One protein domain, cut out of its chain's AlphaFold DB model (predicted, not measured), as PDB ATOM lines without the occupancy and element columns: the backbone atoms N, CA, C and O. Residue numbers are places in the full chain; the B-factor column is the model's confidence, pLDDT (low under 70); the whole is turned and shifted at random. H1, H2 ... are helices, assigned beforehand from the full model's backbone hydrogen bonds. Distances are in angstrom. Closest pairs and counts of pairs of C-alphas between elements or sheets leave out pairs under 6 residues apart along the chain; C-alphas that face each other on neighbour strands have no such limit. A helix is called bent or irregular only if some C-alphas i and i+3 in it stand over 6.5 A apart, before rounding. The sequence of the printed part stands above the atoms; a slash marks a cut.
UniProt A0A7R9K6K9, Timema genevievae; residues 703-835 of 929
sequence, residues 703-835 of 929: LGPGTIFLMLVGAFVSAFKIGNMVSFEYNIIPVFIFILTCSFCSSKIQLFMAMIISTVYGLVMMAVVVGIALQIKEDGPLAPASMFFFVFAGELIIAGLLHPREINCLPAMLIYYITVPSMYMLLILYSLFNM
ATOM      1  N   LEU A 703       6.389  57.901  35.643       91.25
ATOM      2  CA  LEU A 703       6.886  58.087  34.277       91.25
ATOM      3  C   LEU A 703       6.387  57.005  33.309       91.25
ATOM      4  O   LEU A 703       6.324  57.258  32.107       91.25
ATOM      5  N   GLY A 704       5.986  55.838  33.823       89.44
ATOM      6  CA  GLY A 704       5.571  54.658  33.063       89.44
ATOM      7  C   GLY A 704       4.588  54.955  31.926       89.44
ATOM      8  O   GLY A 704       4.930  54.675  30.775       89.44
ATOM      9  N   PRO A 705       3.424  55.588  32.179       91.44
ATOM     10  CA  PRO A 705       2.485  55.957  31.119       91.44
ATOM     11  C   PRO A 705       3.118  56.798  30.002       91.44
ATOM     12  O   PRO A 705       2.842  56.570  28.828       91.44
ATOM     13  N   GLY A 706       3.999  57.742  30.352       91.62
ATOM     14  CA  GLY A 706       4.709  58.584  29.386       91.62
ATOM     15  C   GLY A 706       5.742  57.806  28.571       91.62
ATOM     16  O   GLY A 706       5.838  57.987  27.357       91.62
ATOM     17  N   THR A 707       6.477  56.890  29.202       89.44
ATOM     18  CA  THR A 707       7.416  55.997  28.509       89.44
ATOM     19  C   THR A 707       6.690  55.088  27.523       89.44
ATOM     20  O   THR A 707       7.116  54.975  26.376       89.44
ATOM     21  N   ILE A 708       5.568  54.489  27.926       90.06
ATOM     22  CA  ILE A 708       4.751  53.641  27.047       90.06
ATOM     23  C   ILE A 708       4.120  54.455  25.917       90.06
ATOM     24  O   ILE A 708       4.078  53.995  24.777       90.06
ATOM     25  N   PHE A 709       3.704  55.690  26.193       91.62
ATOM     26  CA  PHE A 709       3.234  56.609  25.165       91.62
ATOM     27  C   PHE A 709       4.311  56.863  24.096       91.62
ATOM     28  O   PHE A 709       4.038  56.738  22.903       91.62
ATOM     29  N   LEU A 710       5.545  57.180  24.501       88.69
ATOM     30  CA  LEU A 710       6.659  57.397  23.570       88.69
ATOM     31  C   LEU A 710       7.065  56.112  22.840       88.69
ATOM     32  O   LEU A 710       7.366  56.154  21.646       88.69
ATOM     33  N   MET A 711       7.025  54.971  23.533       85.56
ATOM     34  CA  MET A 711       7.259  53.659  22.938       85.56
ATOM     35  C   MET A 711       6.263  53.395  21.808       85.56
ATOM     36  O   MET A 711       6.693  53.014  20.727       85.56
ATOM     37  N   LEU A 712       4.967  53.661  22.016       86.88
ATOM     38  CA  LEU A 712       3.932  53.530  20.984       86.88
ATOM     39  C   LEU A 712       4.195  54.434  19.777       86.88
ATOM     40  O   LEU A 712       4.058  53.982  18.643       86.88
ATOM     41  N   VAL A 713       4.630  55.679  19.993       88.69
ATOM     42  CA  VAL A 713       5.018  56.586  18.897       88.69
ATOM     43  C   VAL A 713       6.173  55.997  18.083       88.69
ATOM     44  O   VAL A 713       6.080  55.936  16.859       88.69
ATOM     45  N   GLY A 714       7.229  55.505  18.737       80.88
ATOM     46  CA  GLY A 714       8.341  54.831  18.051       80.88
ATOM     47  C   GLY A 714       7.906  53.554  17.320       80.88
ATOM     48  O   GLY A 714       8.344  53.287  16.200       80.88
ATOM     49  N   ALA A 715       6.986  52.804  17.922       79.94
ATOM     50  CA  ALA A 715       6.364  51.621  17.346       79.94
ATOM     51  C   ALA A 715       5.608  51.939  16.048       79.94
ATOM     52  O   ALA A 715       5.781  51.239  15.050       79.94
ATOM     53  N   PHE A 716       4.815  53.015  16.032       84.62
ATOM     54  CA  PHE A 716       4.096  53.465  14.841       84.62
ATOM     55  C   PHE A 716       5.047  53.847  13.700       84.62
ATOM     56  O   PHE A 716       4.825  53.447  12.555       84.62
ATOM     57  N   VAL A 717       6.134  54.557  14.015       83.75
ATOM     58  CA  VAL A 717       7.172  54.926  13.040       83.75
ATOM     59  C   VAL A 717       7.822  53.680  12.436       83.75
ATOM     60  O   VAL A 717       7.973  53.599  11.220       83.75
ATOM     61  N   SER A 718       8.173  52.687  13.259       75.56
ATOM     62  CA  SER A 718       8.816  51.454  12.781       75.56
ATOM     63  C   SER A 718       7.864  50.582  11.950       75.56
ATOM     64  O   SER A 718       8.219  50.158  10.850       75.56
ATOM     65  N   ALA A 719       6.634  50.365  12.430       80.75
ATOM     66  CA  ALA A 719       5.676  49.452  11.807       80.75
ATOM     67  C   ALA A 719       5.022  50.018  10.536       80.75
ATOM     68  O   ALA A 719       4.867  49.296   9.554       80.75
ATOM     69  N   PHE A 720       4.639  51.300  10.539       84.50
ATOM     70  CA  PHE A 720       3.896  51.918   9.434       84.50
ATOM     71  C   PHE A 720       4.752  52.858   8.576       84.50
ATOM     72  O   PHE A 720       4.249  53.396   7.592       84.50
ATOM     73  N   LYS A 721       6.031  53.060   8.932       82.19
ATOM     74  CA  LYS A 721       6.979  53.945   8.226       82.19
ATOM     75  C   LYS A 721       6.431  55.372   8.031       82.19
ATOM     76  O   LYS A 721       6.683  56.020   7.017       82.19
ATOM     77  N   ILE A 722       5.671  55.863   9.012       87.62
ATOM     78  CA  ILE A 722       5.100  57.218   9.045       87.62
ATOM     79  C   ILE A 722       5.988  58.179   9.849       87.62
ATOM     80  O   ILE A 722       6.800  57.759  10.668       87.62
ATOM     81  N   GLY A 723       5.839  59.489   9.623       90.44
ATOM     82  CA  GLY A 723       6.618  60.506  10.335       90.44
ATOM     83  C   GLY A 723       6.324  60.563  11.843       90.44
ATOM     84  O   GLY A 723       5.225  60.229  12.293       90.44
ATOM     85  N   ASN A 724       7.293  61.050  12.626       90.00
ATOM     86  CA  ASN A 724       7.196  61.115  14.093       90.00
ATOM     87  C   ASN A 724       6.005  61.957  14.581       90.00
ATOM     88  O   ASN A 724       5.320  61.557  15.517       90.00
ATOM     89  N   MET A 725       5.731  63.099  13.937       92.38
ATOM     90  CA  MET A 725       4.625  63.984  14.334       92.38
ATOM     91  C   MET A 725       3.256  63.347  14.073       92.38
ATOM     92  O   MET A 725       2.396  63.369  14.946       92.38
ATOM     93  N   VAL A 726       3.084  62.687  12.925       93.06
ATOM     94  CA  VAL A 726       1.838  61.972  12.594       93.06
ATOM     95  C   VAL A 726       1.620  60.795  13.551       93.06
ATOM     96  O   VAL A 726       0.518  60.583  14.046       93.06
ATOM     97  N   SER A 727       2.689  60.064  13.881       92.19
ATOM     98  CA  SER A 727       2.648  58.980  14.876       92.19
ATOM     99  C   SER A 727       2.244  59.478  16.264       92.19
ATOM    100  O   SER A 727       1.478  58.822  16.969       92.19
ATOM    101  N   PHE A 728       2.749  60.650  16.655       94.25
ATOM    102  CA  PHE A 728       2.384  61.302  17.908       94.25
ATOM    103  C   PHE A 728       0.896  61.669  17.936       94.25
ATOM    104  O   PHE A 728       0.216  61.361  18.915       94.25
ATOM    105  N   GLU A 729       0.372  62.255  16.857       92.69
ATOM    106  CA  GLU A 729      -1.051  62.583  16.715       92.69
ATOM    107  C   GLU A 729      -1.942  61.334  16.797       92.69
ATOM    108  O   GLU A 729      -2.924  61.309  17.542       92.69
ATOM    109  N   TYR A 730      -1.570  60.256  16.102       91.06
ATOM    110  CA  TYR A 730      -2.313  58.992  16.139       91.06
ATOM    111  C   TYR A 730      -2.355  58.360  17.526       91.06
ATOM    112  O   TYR A 730      -3.345  57.710  17.861       91.06
ATOM    113  N   ASN A 731      -1.324  58.562  18.346       93.12
ATOM    114  CA  ASN A 731      -1.313  58.038  19.703       93.12
ATOM    115  C   ASN A 731      -2.021  58.957  20.712       93.12
ATOM    116  O   ASN A 731      -2.717  58.471  21.602       93.12
ATOM    117  N   ILE A 732      -1.879  60.282  20.588       94.50
ATOM    118  CA  ILE A 732      -2.477  61.228  21.544       94.50
ATOM    119  C   ILE A 732      -3.997  61.300  21.425       94.50
ATOM    120  O   ILE A 732      -4.667  61.448  22.444       94.50
ATOM    121  N   ILE A 733      -4.556  61.157  20.218       94.06
ATOM    122  CA  ILE A 733      -6.003  61.283  19.995       94.06
ATOM    123  C   ILE A 733      -6.797  60.221  20.790       94.06
ATOM    124  O   ILE A 733      -7.659  60.622  21.578       94.06
ATOM    125  N   PRO A 734      -6.524  58.901  20.684       93.94
ATOM    126  CA  PRO A 734      -7.228  57.886  21.473       93.94
ATOM    127  C   PRO A 734      -7.051  58.064  22.985       93.94
ATOM    128  O   PRO A 734      -8.018  57.928  23.732       93.94
ATOM    129  N   VAL A 735      -5.841  58.409  23.443       94.56
ATOM    130  CA  VAL A 735      -5.560  58.644  24.869       94.56
ATOM    131  C   VAL A 735      -6.347  59.842  25.390       94.56
ATOM    132  O   VAL A 735      -6.952  59.768  26.457       94.56
ATOM    133  N   PHE A 736      -6.393  60.935  24.633       94.75
ATOM    134  CA  PHE A 736      -7.143  62.128  25.009       94.75
ATOM    135  C   PHE A 736      -8.652  61.860  25.056       94.75
ATOM    136  O   PHE A 736      -9.315  62.240  26.022       94.75
ATOM    137  N   ILE A 737      -9.193  61.126  24.076       95.12
ATOM    138  CA  ILE A 737     -10.590  60.662  24.092       95.12
ATOM    139  C   ILE A 737     -10.861  59.815  25.341       95.12
ATOM    140  O   ILE A 737     -11.893  59.980  25.998       95.12
ATOM    141  N   PHE A 738      -9.931  58.931  25.705       95.69
ATOM    142  CA  PHE A 738     -10.064  58.103  26.895       95.69
ATOM    143  C   PHE A 738     -10.050  58.926  28.190       95.69
ATOM    144  O   PHE A 738     -10.880  58.692  29.067       95.69
ATOM    145  N   ILE A 739      -9.180  59.936  28.291       95.19
ATOM    146  CA  ILE A 739      -9.133  60.876  29.423       95.19
ATOM    147  C   ILE A 739     -10.459  61.634  29.562       95.19
ATOM    148  O   ILE A 739     -11.009  61.718  30.664       95.19
ATOM    149  N   LEU A 740     -11.011  62.147  28.457       95.12
ATOM    150  CA  LEU A 740     -12.320  62.805  28.463       95.12
ATOM    151  C   LEU A 740     -13.426  61.839  28.907       95.12
ATOM    152  O   LEU A 740     -14.261  62.193  29.738       95.12
ATOM    153  N   THR A 741     -13.391  60.597  28.425       94.62
ATOM    154  CA  THR A 741     -14.350  59.558  28.825       94.62
ATOM    155  C   THR A 741     -14.258  59.269  30.326       94.62
ATOM    156  O   THR A 741     -15.282  59.219  31.005       94.62
ATOM    157  N   CYS A 742     -13.046  59.139  30.873       92.88
ATOM    158  CA  CYS A 742     -12.828  58.918  32.306       92.88
ATOM    159  C   CYS A 742     -13.280  60.102  33.170       92.88
ATOM    160  O   CYS A 742     -13.690  59.907  34.310       92.88
ATOM    161  N   SER A 743     -13.233  61.319  32.624       91.62
ATOM    162  CA  SER A 743     -13.619  62.538  33.341       91.62
ATOM    163  C   SER A 743     -15.133  62.766  33.378       91.62
ATOM    164  O   SER A 743     -15.639  63.309  34.358       91.62
ATOM    165  N   PHE A 744     -15.862  62.384  32.320       91.88
ATOM    166  CA  PHE A 744     -17.267  62.786  32.135       91.88
ATOM    167  C   PHE A 744     -18.273  61.633  32.036       91.88
ATOM    168  O   PHE A 744     -19.471  61.866  32.192       91.88
ATOM    169  N   CYS A 745     -17.838  60.402  31.759       92.00
ATOM    170  CA  CYS A 745     -18.743  59.272  31.532       92.00
ATOM    171  C   CYS A 745     -18.838  58.338  32.745       92.00
ATOM    172  O   CYS A 745     -17.997  58.357  33.641       92.00
ATOM    173  N   SER A 746     -19.861  57.478  32.763       89.62
ATOM    174  CA  SER A 746     -20.031  56.453  33.800       89.62
ATOM    175  C   SER A 746     -19.006  55.320  33.665       89.62
ATOM    176  O   SER A 746     -18.525  55.036  32.568       89.62
ATOM    177  N   SER A 747     -18.721  54.613  34.767       86.50
ATOM    178  CA  SER A 747     -17.715  53.534  34.797       86.50
ATOM    179  C   SER A 747     -17.944  52.456  33.729       86.50
ATOM    180  O   SER A 747     -16.979  51.949  33.170       86.50
ATOM    181  N   LYS A 748     -19.201  52.132  33.392       88.75
ATOM    182  CA  LYS A 748     -19.528  51.158  32.333       88.75
ATOM    183  C   LYS A 748     -19.019  51.611  30.957       88.75
ATOM    184  O   LYS A 748     -18.421  50.826  30.230       88.75
ATOM    185  N   ILE A 749     -19.209  52.888  30.616       91.19
ATOM    186  CA  ILE A 749     -18.741  53.463  29.344       91.19
ATOM    187  C   ILE A 749     -17.213  53.556  29.334       91.19
ATOM    188  O   ILE A 749     -16.587  53.267  28.318       91.19
ATOM    189  N   GLN A 750     -16.609  53.923  30.466       93.44
ATOM    190  CA  GLN A 750     -15.155  53.985  30.597       93.44
ATOM    191  C   GLN A 750     -14.505  52.621  30.339       93.44
ATOM    192  O   GLN A 750     -13.580  52.538  29.537       93.44
ATOM    193  N   LEU A 751     -15.016  51.555  30.963       92.12
ATOM    194  CA  LEU A 751     -14.519  50.189  30.771       92.12
ATOM    195  C   LEU A 751     -14.716  49.705  29.327       92.12
ATOM    196  O   LEU A 751     -13.788  49.173  28.721       92.12
ATOM    197  N   PHE A 752     -15.877  49.988  28.730       93.50
ATOM    198  CA  PHE A 752     -16.142  49.664  27.327       93.50
ATOM    199  C   PHE A 752     -15.161  50.361  26.369       93.50
ATOM    200  O   PHE A 752     -14.584  49.723  25.487       93.50
ATOM    201  N   MET A 753     -14.906  51.657  26.571       94.12
ATOM    202  CA  MET A 753     -13.915  52.397  25.784       94.12
ATOM    203  C   MET A 753     -12.492  51.890  26.030       94.12
ATOM    204  O   MET A 753     -11.725  51.761  25.076       94.12
ATOM    205  N   ALA A 754     -12.142  51.551  27.275       94.50
ATOM    206  CA  ALA A 754     -10.851  50.953  27.601       94.50
ATOM    207  C   ALA A 754     -10.647  49.644  26.831       94.50
ATOM    208  O   ALA A 754      -9.587  49.451  26.243       94.50
ATOM    209  N   MET A 755     -11.662  48.781  26.763       94.12
ATOM    210  CA  MET A 755     -11.619  47.518  26.025       94.12
ATOM    211  C   MET A 755     -11.425  47.728  24.514       94.12
ATOM    212  O   MET A 755     -10.583  47.061  23.906       94.12
ATOM    213  N   ILE A 756     -12.134  48.688  23.905       94.94
ATOM    214  CA  ILE A 756     -11.968  49.019  22.479       94.94
ATOM    215  C   ILE A 756     -10.542  49.501  22.203       94.94
ATOM    216  O   ILE A 756      -9.860  48.956  21.335       94.94
ATOM    217  N   ILE A 757     -10.068  50.497  22.957       94.69
ATOM    218  CA  ILE A 757      -8.743  51.088  22.734       94.69
ATOM    219  C   ILE A 757      -7.643  50.053  23.018       94.69
ATOM    220  O   ILE A 757      -6.670  49.972  22.274       94.69
ATOM    221  N   SER A 758      -7.822  49.200  24.030       94.19
ATOM    222  CA  SER A 758      -6.901  48.095  24.333       94.19
ATOM    223  C   SER A 758      -6.809  47.091  23.192       94.19
ATOM    224  O   SER A 758      -5.716  46.637  22.870       94.19
ATOM    225  N   THR A 759      -7.931  46.778  22.542       92.88
ATOM    226  CA  THR A 759      -7.954  45.890  21.372       92.88
ATOM    227  C   THR A 759      -7.194  46.512  20.200       92.88
ATOM    228  O   THR A 759      -6.362  45.848  19.582       92.88
ATOM    229  N   VAL A 760      -7.409  47.806  19.935       92.50
ATOM    230  CA  VAL A 760      -6.677  48.548  18.896       92.50
ATOM    231  C   VAL A 760      -5.177  48.558  19.190       92.50
ATOM    232  O   VAL A 760      -4.385  48.212  18.316       92.50
ATOM    233  N   TYR A 761      -4.772  48.883  20.418       92.75
ATOM    234  CA  TYR A 761      -3.357  48.867  20.783       92.75
ATOM    235  C   TYR A 761      -2.746  47.469  20.770       92.75
ATOM    236  O   TYR A 761      -1.594  47.339  20.371       92.75
ATOM    237  N   GLY A 762      -3.498  46.423  21.111       91.88
ATOM    238  CA  GLY A 762      -3.037  45.045  20.958       91.88
ATOM    239  C   GLY A 762      -2.704  44.712  19.500       91.88
ATOM    240  O   GLY A 762      -1.638  44.168  19.214       91.88
ATOM    241  N   LEU A 763      -3.558  45.113  18.551       90.31
ATOM    242  CA  LEU A 763      -3.289  44.946  17.117       90.31
ATOM    243  C   LEU A 763      -2.073  45.759  16.653       90.31
ATOM    244  O   LEU A 763      -1.257  45.255  15.880       90.31
ATOM    245  N   VAL A 764      -1.916  46.988  17.153       88.94
ATOM    246  CA  VAL A 764      -0.723  47.807  16.885       88.94
ATOM    247  C   VAL A 764       0.530  47.107  17.403       88.94
ATOM    248  O   VAL A 764       1.489  46.967  16.654       88.94
ATOM    249  N   MET A 765       0.523  46.593  18.634       89.62
ATOM    250  CA  MET A 765       1.671  45.881  19.204       89.62
ATOM    251  C   MET A 765       2.031  44.617  18.412       89.62
ATOM    252  O   MET A 765       3.211  44.312  18.257       89.62
ATOM    253  N   MET A 766       1.050  43.919  17.832       89.12
ATOM    254  CA  MET A 766       1.318  42.808  16.912       89.12
ATOM    255  C   MET A 766       2.025  43.270  15.631       89.12
ATOM    256  O   MET A 766       2.996  42.643  15.206       89.12
ATOM    257  N   ALA A 767       1.592  44.389  15.043       86.12
ATOM    258  CA  ALA A 767       2.269  44.984  13.889       86.12
ATOM    259  C   ALA A 767       3.696  45.445  14.233       86.12
ATOM    260  O   ALA A 767       4.599  45.331  13.408       86.12
ATOM    261  N   VAL A 768       3.925  45.900  15.466       83.19
ATOM    262  CA  VAL A 768       5.244  46.312  15.963       83.19
ATOM    263  C   VAL A 768       6.211  45.142  16.052       83.19
ATOM    264  O   VAL A 768       7.358  45.294  15.650       83.19
ATOM    265  N   VAL A 769       5.776  43.967  16.517       84.44
ATOM    266  CA  VAL A 769       6.636  42.768  16.532       84.44
ATOM    267  C   VAL A 769       7.106  42.424  15.112       84.44
ATOM    268  O   VAL A 769       8.285  42.139  14.900       84.44
ATOM    269  N   VAL A 770       6.211  42.526  14.123       85.00
ATOM    270  CA  VAL A 770       6.562  42.349  12.704       85.00
ATOM    271  C   VAL A 770       7.499  43.464  12.219       85.00
ATOM    272  O   VAL A 770       8.485  43.182  11.541       85.00
ATOM    273  N   GLY A 771       7.240  44.715  12.607       81.94
ATOM    274  CA  GLY A 771       8.081  45.871  12.285       81.94
ATOM    275  C   GLY A 771       9.508  45.739  12.820       81.94
ATOM    276  O   GLY A 771      10.460  45.966  12.079       81.94
ATOM    277  N   ILE A 772       9.674  45.268  14.059       82.19
ATOM    278  CA  ILE A 772      10.985  44.985  14.661       82.19
ATOM    279  C   ILE A 772      11.707  43.883  13.877       82.19
ATOM    280  O   ILE A 772      12.897  44.017  13.599       82.19
ATOM    281  N   ALA A 773      11.010  42.820  13.463       83.44
ATOM    282  CA  ALA A 773      11.611  41.756  12.656       83.44
ATOM    283  C   ALA A 773      12.118  42.266  11.292       83.44
ATOM    284  O   ALA A 773      13.207  41.887  10.856       83.44
ATOM    285  N   LEU A 774      11.367  43.159  10.638       82.50
ATOM    286  CA  LEU A 774      11.804  43.826   9.407       82.50
ATOM    287  C   LEU A 774      12.977  44.778   9.665       82.50
ATOM    288  O   LEU A 774      13.943  44.778   8.907       82.50
ATOM    289  N   GLN A 775      12.940  45.527  10.765       80.19
ATOM    290  CA  GLN A 775      14.009  46.446  11.141       80.19
ATOM    291  C   GLN A 775      15.325  45.718  11.433       80.19
ATOM    292  O   GLN A 775      16.381  46.184  11.026       80.19
ATOM    293  N   ILE A 776      15.280  44.539  12.059       84.88
ATOM    294  CA  ILE A 776      16.470  43.699  12.267       84.88
ATOM    295  C   ILE A 776      17.104  43.300  10.930       84.88
ATOM    296  O   ILE A 776      18.324  43.176  10.841       84.88
ATOM    297  N   LYS A 777      16.292  43.108   9.886       85.56
ATOM    298  CA  LYS A 777      16.779  42.786   8.543       85.56
ATOM    299  C   LYS A 777      17.395  44.000   7.836       85.56
ATOM    300  O   LYS A 777      18.355  43.819   7.095       85.56
ATOM    301  N   GLU A 778      16.836  45.193   8.031       85.44
ATOM    302  CA  GLU A 778      17.276  46.439   7.379       85.44
ATOM    303  C   GLU A 778      18.471  47.088   8.099       85.44
ATOM    304  O   GLU A 778      19.516  47.307   7.489       85.44
ATOM    305  N   ASP A 779      18.324  47.348   9.401       82.56
ATOM    306  CA  ASP A 779      19.254  48.123  10.235       82.56
ATOM    307  C   ASP A 779      20.175  47.229  11.093       82.56
ATOM    308  O   ASP A 779      21.097  47.708  11.757       82.56
ATOM    309  N   GLY A 780      19.925  45.916  11.105       85.12
ATOM    310  CA  GLY A 780      20.644  44.948  11.928       85.12
ATOM    311  C   GLY A 780      20.087  44.785  13.354       85.12
ATOM    312  O   GLY A 780      19.213  45.528  13.815       85.12
ATOM    313  N   PRO A 781      20.604  43.802  14.115       82.19
ATOM    314  CA  PRO A 781      20.134  43.504  15.472       82.19
ATOM    315  C   PRO A 781      20.526  44.562  16.519       82.19
ATOM    316  O   PRO A 781      20.004  44.533  17.628       82.19
ATOM    317  N   LEU A 782      21.430  45.489  16.178       83.56
ATOM    318  CA  LEU A 782      21.901  46.567  17.057       83.56
ATOM    319  C   LEU A 782      21.100  47.872  16.907       83.56
ATOM    320  O   LEU A 782      21.450  48.880  17.523       83.56
ATOM    321  N   ALA A 783      20.031  47.884  16.103       78.25
ATOM    322  CA  ALA A 783      19.148  49.041  16.031       78.25
ATOM    323  C   ALA A 783      18.487  49.305  17.404       78.25
ATOM    324  O   ALA A 783      18.153  48.362  18.122       78.25
ATOM    325  N   PRO A 784      18.248  50.568  17.806       74.31
ATOM    326  CA  PRO A 784      17.763  50.874  19.156       74.31
ATOM    327  C   PRO A 784      16.477  50.137  19.564       74.31
ATOM    328  O   PRO A 784      16.374  49.662  20.694       74.31
ATOM    329  N   ALA A 785      15.514  49.993  18.647       73.06
ATOM    330  CA  ALA A 785      14.250  49.303  18.911       73.06
ATOM    331  C   ALA A 785      14.424  47.783  19.077       73.06
ATOM    332  O   ALA A 785      13.809  47.186  19.961       73.06
ATOM    333  N   SER A 786      15.285  47.160  18.265       78.38
ATOM    334  CA  SER A 786      15.589  45.733  18.373       78.38
ATOM    335  C   SER A 786      16.432  45.431  19.608       78.38
ATOM    336  O   SER A 786      16.128  44.471  20.311       78.38
ATOM    337  N   MET A 787      17.401  46.284  19.958       82.19
ATOM    338  CA  MET A 787      18.128  46.166  21.227       82.19
ATOM    339  C   MET A 787      17.188  46.252  22.427       82.19
ATOM    340  O   MET A 787      17.271  45.405  23.310       82.19
ATOM    341  N   PHE A 788      16.281  47.234  22.462       78.19
ATOM    342  CA  PHE A 788      15.319  47.361  23.558       78.19
ATOM    343  C   PHE A 788      14.450  46.105  23.684       78.19
ATOM    344  O   PHE A 788      14.307  45.564  24.779       78.19
ATOM    345  N   PHE A 789      13.941  45.593  22.560       82.56
ATOM    346  CA  PHE A 789      13.167  44.354  22.530       82.56
ATOM    347  C   PHE A 789      13.968  43.146  23.032       82.56
ATOM    348  O   PHE A 789      13.476  42.405  23.877       82.56
ATOM    349  N   PHE A 790      15.204  42.948  22.559       84.75
ATOM    350  CA  PHE A 790      16.037  41.817  22.975       84.75
ATOM    351  C   PHE A 790      16.496  41.913  24.427       84.75
ATOM    352  O   PHE A 790      16.555  40.888  25.096       84.75
ATOM    353  N   VAL A 791      16.801  43.113  24.924       86.44
ATOM    354  CA  VAL A 791      17.169  43.317  26.332       86.44
ATOM    355  C   VAL A 791      15.968  43.036  27.231       86.44
ATOM    356  O   VAL A 791      16.101  42.246  28.160       86.44
ATOM    357  N   PHE A 792      14.793  43.590  26.911       85.19
ATOM    358  CA  PHE A 792      13.560  43.368  27.672       85.19
ATOM    359  C   PHE A 792      13.085  41.905  27.621       85.19
ATOM    360  O   PHE A 792      12.764  41.296  28.638       85.19
ATOM    361  N   ALA A 793      13.067  41.281  26.441       88.69
ATOM    362  CA  ALA A 793      12.733  39.862  26.334       88.69
ATOM    363  C   ALA A 793      13.798  38.993  27.022       88.69
ATOM    364  O   ALA A 793      13.469  38.021  27.698       88.69
ATOM    365  N   GLY A 794      15.075  39.355  26.879       90.94
ATOM    366  CA  GLY A 794      16.209  38.656  27.468       90.94
ATOM    367  C   GLY A 794      16.160  38.639  28.991       90.94
ATOM    368  O   GLY A 794      16.298  37.566  29.572       90.94
ATOM    369  N   GLU A 795      15.908  39.777  29.647       91.06
ATOM    370  CA  GLU A 795      15.797  39.831  31.112       91.06
ATOM    371  C   GLU A 795      14.657  38.943  31.633       91.06
ATOM    372  O   GLU A 795      14.853  38.196  32.592       91.06
ATOM    373  N   LEU A 796      13.501  38.941  30.958       90.62
ATOM    374  CA  LEU A 796      12.338  38.145  31.350       90.62
ATOM    375  C   LEU A 796      12.552  36.645  31.113       90.62
ATOM    376  O   LEU A 796      12.196  35.824  31.959       90.62
ATOM    377  N   ILE A 797      13.170  36.276  29.986       92.06
ATOM    378  CA  ILE A 797      13.504  34.882  29.672       92.06
ATOM    379  C   ILE A 797      14.554  34.360  30.652       92.06
ATOM    380  O   ILE A 797      14.382  33.271  31.196       92.06
ATOM    381  N   ILE A 798      15.615  35.128  30.922       91.50
ATOM    382  CA  ILE A 798      16.642  34.757  31.905       91.50
ATOM    383  C   ILE A 798      16.003  34.594  33.288       91.50
ATOM    384  O   ILE A 798      16.264  33.594  33.956       91.50
ATOM    385  N   ALA A 799      15.123  35.514  33.698       90.12
ATOM    386  CA  ALA A 799      14.396  35.396  34.958       90.12
ATOM    387  C   ALA A 799      13.572  34.100  35.024       90.12
ATOM    388  O   ALA A 799      13.668  33.375  36.014       90.12
ATOM    389  N   GLY A 800      12.836  33.751  33.963       90.44
ATOM    390  CA  GLY A 800      12.082  32.495  33.897       90.44
ATOM    391  C   GLY A 800      12.968  31.242  33.909       90.44
ATOM    392  O   GLY A 800      12.646  30.268  34.586       90.44
ATOM    393  N   LEU A 801      14.121  31.266  33.231       88.56
ATOM    394  CA  LEU A 801      15.092  30.160  33.235       88.56
ATOM    395  C   LEU A 801      15.710  29.925  34.621       88.56
ATOM    396  O   LEU A 801      15.989  28.783  34.986       88.56
ATOM    397  N   LEU A 802      15.884  30.986  35.412       86.81
ATOM    398  CA  LEU A 802      16.334  30.896  36.804       86.81
ATOM    399  C   LEU A 802      15.252  30.354  37.756       86.81
ATOM    400  O   LEU A 802      15.568  30.023  38.901       86.81
ATOM    401  N   HIS A 803      14.009  30.186  37.287       87.44
ATOM    402  CA  HIS A 803      12.887  29.625  38.043       87.44
ATOM    403  C   HIS A 803      12.277  28.400  37.326       87.44
ATOM    404  O   HIS A 803      11.152  28.464  36.828       87.44
ATOM    405  N   PRO A 804      12.955  27.230  37.312       84.44
ATOM    406  CA  PRO A 804      12.552  26.075  36.496       84.44
ATOM    407  C   PRO A 804      11.137  25.545  36.758       84.44
ATOM    408  O   PRO A 804      10.515  24.986  35.861       84.44
ATOM    409  N   ARG A 805      10.609  25.716  37.979       84.06
ATOM    410  CA  ARG A 805       9.231  25.312  38.323       84.06
ATOM    411  C   ARG A 805       8.164  26.183  37.660       84.06
ATOM    412  O   ARG A 805       7.036  25.735  37.503       84.06
ATOM    413  N   GLU A 806       8.520  27.400  37.271       85.88
ATOM    414  CA  GLU A 806       7.602  28.421  36.762       85.88
ATOM    415  C   GLU A 806       7.922  28.810  35.316       85.88
ATOM    416  O   GLU A 806       7.304  29.719  34.765       85.88
ATOM    417  N   ILE A 807       8.833  28.085  34.662       89.38
ATOM    418  CA  ILE A 807       9.183  28.290  33.252       89.38
ATOM    419  C   ILE A 807       7.952  28.202  32.333       89.38
ATOM    420  O   ILE A 807       7.890  28.866  31.300       89.38
ATOM    421  N   ASN A 808       6.927  27.457  32.758       89.94
ATOM    422  CA  ASN A 808       5.638  27.337  32.077       89.94
ATOM    423  C   ASN A 808       4.846  28.654  32.012       89.94
ATOM    424  O   ASN A 808       3.868  28.720  31.273       89.94
ATOM    425  N   CYS A 809       5.247  29.700  32.743       91.38
ATOM    426  CA  CYS A 809       4.654  31.033  32.633       91.38
ATOM    427  C   CYS A 809       5.187  31.805  31.413       91.38
ATOM    428  O   CYS A 809       4.508  32.706  30.928       91.38
ATOM    429  N   LEU A 810       6.367  31.454  30.876       92.12
ATOM    430  CA  LEU A 810       6.990  32.168  29.752       92.12
ATOM    431  C   LEU A 810       6.110  32.276  28.493       92.12
ATOM    432  O   LEU A 810       6.123  33.339  27.880       92.12
ATOM    433  N   PRO A 811       5.309  31.272  28.083       91.50
ATOM    434  CA  PRO A 811       4.390  31.433  26.955       91.50
ATOM    435  C   PRO A 811       3.397  32.593  27.131       91.50
ATOM    436  O   PRO A 811       3.052  33.265  26.158       91.50
ATOM    437  N   ALA A 812       2.978  32.884  28.367       92.56
ATOM    438  CA  ALA A 812       2.074  33.991  28.661       92.56
ATOM    439  C   ALA A 812       2.739  35.380  28.543       92.56
ATOM    440  O   ALA A 812       2.037  36.390  28.444       92.56
ATOM    441  N   MET A 813       4.075  35.437  28.430       91.25
ATOM    442  CA  MET A 813       4.840  36.657  28.132       91.25
ATOM    443  C   MET A 813       4.358  37.351  26.855       91.25
ATOM    444  O   MET A 813       4.371  38.576  26.779       91.25
ATOM    445  N   LEU A 814       3.909  36.592  25.848       89.38
ATOM    446  CA  LEU A 814       3.432  37.166  24.589       89.38
ATOM    447  C   LEU A 814       2.216  38.072  24.817       89.38
ATOM    448  O   LEU A 814       2.172  39.201  24.332       89.38
ATOM    449  N   ILE A 815       1.246  37.598  25.597       91.56
ATOM    450  CA  ILE A 815       0.028  38.354  25.915       91.56
ATOM    451  C   ILE A 815       0.361  39.541  26.796       91.56
ATOM    452  O   ILE A 815      -0.144  40.640  26.565       91.56
ATOM    453  N   TYR A 816       1.253  39.332  27.763       92.12
ATOM    454  CA  TYR A 816       1.775  40.404  28.589       92.12
ATOM    455  C   TYR A 816       2.370  41.533  27.744       92.12
ATOM    456  O   TYR A 816       1.975  42.683  27.913       92.12
ATOM    457  N   TYR A 817       3.223  41.208  26.767       88.75
ATOM    458  CA  TYR A 817       3.850  42.182  25.873       88.75
ATOM    459  C   TYR A 817       2.834  42.931  24.996       88.75
ATOM    460  O   TYR A 817       2.859  44.159  24.916       88.75
ATOM    461  N   ILE A 818       1.903  42.210  24.363       90.31
ATOM    462  CA  ILE A 818       0.895  42.800  23.464       90.31
ATOM    463  C   ILE A 818      -0.028  43.772  24.212       90.31
ATOM    464  O   ILE A 818      -0.485  44.766  23.648       90.31
ATOM    465  N   THR A 819      -0.299  43.503  25.489       92.06
ATOM    466  CA  THR A 819      -1.220  44.297  26.311       92.06
ATOM    467  C   THR A 819      -0.535  45.399  27.123       92.06
ATOM    468  O   THR A 819      -1.232  46.155  27.800       92.06
ATOM    469  N   VAL A 820       0.791  45.582  27.015       90.88
ATOM    470  CA  VAL A 820       1.535  46.633  27.743       90.88
ATOM    471  C   VAL A 820       0.880  48.021  27.634       90.88
ATOM    472  O   VAL A 820       0.665  48.640  28.678       90.88
ATOM    473  N   PRO A 821       0.476  48.523  26.447       91.75
ATOM    474  CA  PRO A 821      -0.194  49.824  26.334       91.75
ATOM    475  C   PRO A 821      -1.502  49.928  27.121       91.75
ATOM    476  O   PRO A 821      -1.824  50.969  27.688       91.75
ATOM    477  N   SER A 822      -2.266  48.840  27.172       91.69
ATOM    478  CA  SER A 822      -3.515  48.784  27.926       91.69
ATOM    479  C   SER A 822      -3.234  48.855  29.430       91.69
ATOM    480  O   SER A 822      -3.762  49.723  30.128       91.69
ATOM    481  N   MET A 823      -2.315  48.018  29.910       91.44
ATOM    482  CA  MET A 823      -2.109  47.792  31.344       91.44
ATOM    483  C   MET A 823      -1.226  48.845  32.019       91.44
ATOM    484  O   MET A 823      -1.431  49.163  33.187       91.44
ATOM    485  N   TYR A 824      -0.285  49.447  31.290       90.62
ATOM    486  CA  TYR A 824       0.645  50.444  31.837       90.62
ATOM    487  C   TYR A 824       0.302  51.894  31.478       90.62
ATOM    488  O   TYR A 824       0.957  52.811  31.966       90.62
ATOM    489  N   MET A 825      -0.721  52.133  30.654       93.25
ATOM    490  CA  MET A 825      -1.172  53.490  30.320       93.25
ATOM    491  C   MET A 825      -2.673  53.662  30.568       93.25
ATOM    492  O   MET A 825      -3.051  54.450  31.435       93.25
ATOM    493  N   LEU A 826      -3.540  52.913  29.873       94.44
ATOM    494  CA  LEU A 826      -4.996  53.084  30.015       94.44
ATOM    495  C   LEU A 826      -5.486  52.711  31.416       94.44
ATOM    496  O   LEU A 826      -6.285  53.436  32.003       94.44
ATOM    497  N   LEU A 827      -4.994  51.607  31.976       94.06
ATOM    498  CA  LEU A 827      -5.376  51.174  33.316       94.06
ATOM    499  C   LEU A 827      -4.943  52.174  34.398       94.06
ATOM    500  O   LEU A 827      -5.709  52.449  35.322       94.06
ATOM    501  N   ILE A 828      -3.749  52.762  34.265       93.06
ATOM    502  CA  ILE A 828      -3.264  53.785  35.200       93.06
ATOM    503  C   ILE A 828      -4.165  55.021  35.130       93.06
ATOM    504  O   ILE A 828      -4.637  55.479  36.171       93.06
ATOM    505  N   LEU A 829      -4.494  55.500  33.925       92.81
ATOM    506  CA  LEU A 829      -5.451  56.597  33.743       92.81
ATOM    507  C   LEU A 829      -6.804  56.261  34.387       92.81
ATOM    508  O   LEU A 829      -7.277  57.008  35.240       92.81
ATOM    509  N   TYR A 830      -7.385  55.103  34.067       93.75
ATOM    510  CA  TYR A 830      -8.653  54.663  34.652       93.75
ATOM    511  C   TYR A 830      -8.610  54.647  36.189       93.75
ATOM    512  O   TYR A 830      -9.524  55.156  36.840       93.75
ATOM    513  N   SER A 831      -7.532  54.118  36.777       92.00
ATOM    514  CA  SER A 831      -7.372  54.032  38.231       92.00
ATOM    515  C   SER A 831      -7.295  55.406  38.911       92.00
ATOM    516  O   SER A 831      -7.913  55.604  39.955       92.00
ATOM    517  N   LEU A 832      -6.604  56.375  38.299       89.69
ATOM    518  CA  LEU A 832      -6.439  57.723  38.846       89.69
ATOM    519  C   LEU A 832      -7.724  58.554  38.738       89.69
ATOM    520  O   LEU A 832      -8.086  59.252  39.683       89.69
ATOM    521  N   PHE A 833      -8.451  58.455  37.622       90.69
ATOM    522  CA  PHE A 833      -9.717  59.179  37.450       90.69
ATOM    523  C   PHE A 833     -10.854  58.618  38.317       90.69
ATOM    524  O   PHE A 833     -11.772  59.357  38.660       90.69
ATOM    525  N   ASN A 834     -10.770  57.350  38.734       88.88
ATOM    526  CA  ASN A 834     -11.784  56.698  39.567       88.88
ATOM    527  C   ASN A 834     -11.352  56.487  41.030       88.88
ATOM    528  O   ASN A 834     -11.899  55.619  41.715       88.88
ATOM    529  N   MET A 835     -10.402  57.277  41.549       85.44
ATOM    530  CA  MET A 835      -9.985  57.202  42.964       85.44
ATOM    531  C   MET A 835     -11.126  57.492  43.951       85.44
ATOM    532  O   MET A 835     -11.109  57.011  45.082       85.44
TER     533      MET A 835
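AT A GLANCE: This is residues 703 to 835 of the 929 residues of a protein of Timema genevievae (UniProt A0A7R9K6K9). A long helix, H3, is the spine of the model: H2 and H6 run along its first part as a three-helix bundle with H1 slanting across them, and the hairpin of H4 and H5 sticks out steeply from its other part. H4 and H5 make a narrow V whose tip, at residues 802 to 806, is far from the bundle, while the feet of its two legs, residues 785 to 786 and 817 to 818, meet H3. The printed part has 133 residues with six named helices, H1 to H6 in that order, and no named strand; its class is all helix. It is compact, with a radius of gyration of the C-alphas of 16.3 A, and spans 45 by 42 by 23 A.

IN THESE COORDINATES: Find C-alpha 703 at (6.886, 58.087, 34.277); from there H1, residues 703 to 720, runs 25.8 A. H2, residues 724 to 744, runs 30.4 A, and H3, residues 747 to 778, runs 45.0 A from C-alpha 747 at (-17.715, 53.534, 34.797). H4 holds residues 784 to 801 and is 25.2 A long. H5, residues 807 to 818, is 19.4 A long and only just irregular: C-alphas 808 and 811 are 6.7 A apart. H6, residues 820 to 833, is 19.4 A long and ends at C-alpha 833 at (-9.717, 59.179, 37.450).

HOW THE PARTS SIT: Start at the hub, H3, which touches the five other helices. H2, H3 and H6 form an up-and-down bundle, each running against the one before it. H2 and H3 are a hairpin at a shallow tilt of 17 degrees, closest at C-alphas 742 and 750, 5.7 A apart. H3 and H6 run opposite ways at a shallow tilt of 28 degrees, closest at C-alphas 758 and 822, 5.0 A. Residues 715 to 720 of H1 touch H3 at a steep tilt of 54 degrees, with C-alphas 719 and 771 closest at 4.3 A. H4 and H5 form a hairpin at a shallow tilt of 28 degrees, closest at C-alphas 800 and 807, 5.1 A. H5 stands about perpendicular to H3, at 78 degrees, with C-alphas 762 and 818 closest at 5.2 A. H4 and H6 are apart. Every O i to N i+4 pair is within hydrogen-bond range in H1, H3 and H4; in H2 15 of 17 are, in H6 8 of 10, and in H5 3 of 8, beside 8 of 9 O i to N i+3 pairs.

THE WHOLE: Look for the two C-alphas farthest apart at Ser 746 and Gly 780, 47.6 A. The five links are tight, and the printed part has no cut. The mean pLDDT of the printed part is 88.9, and no printed residue is under 70.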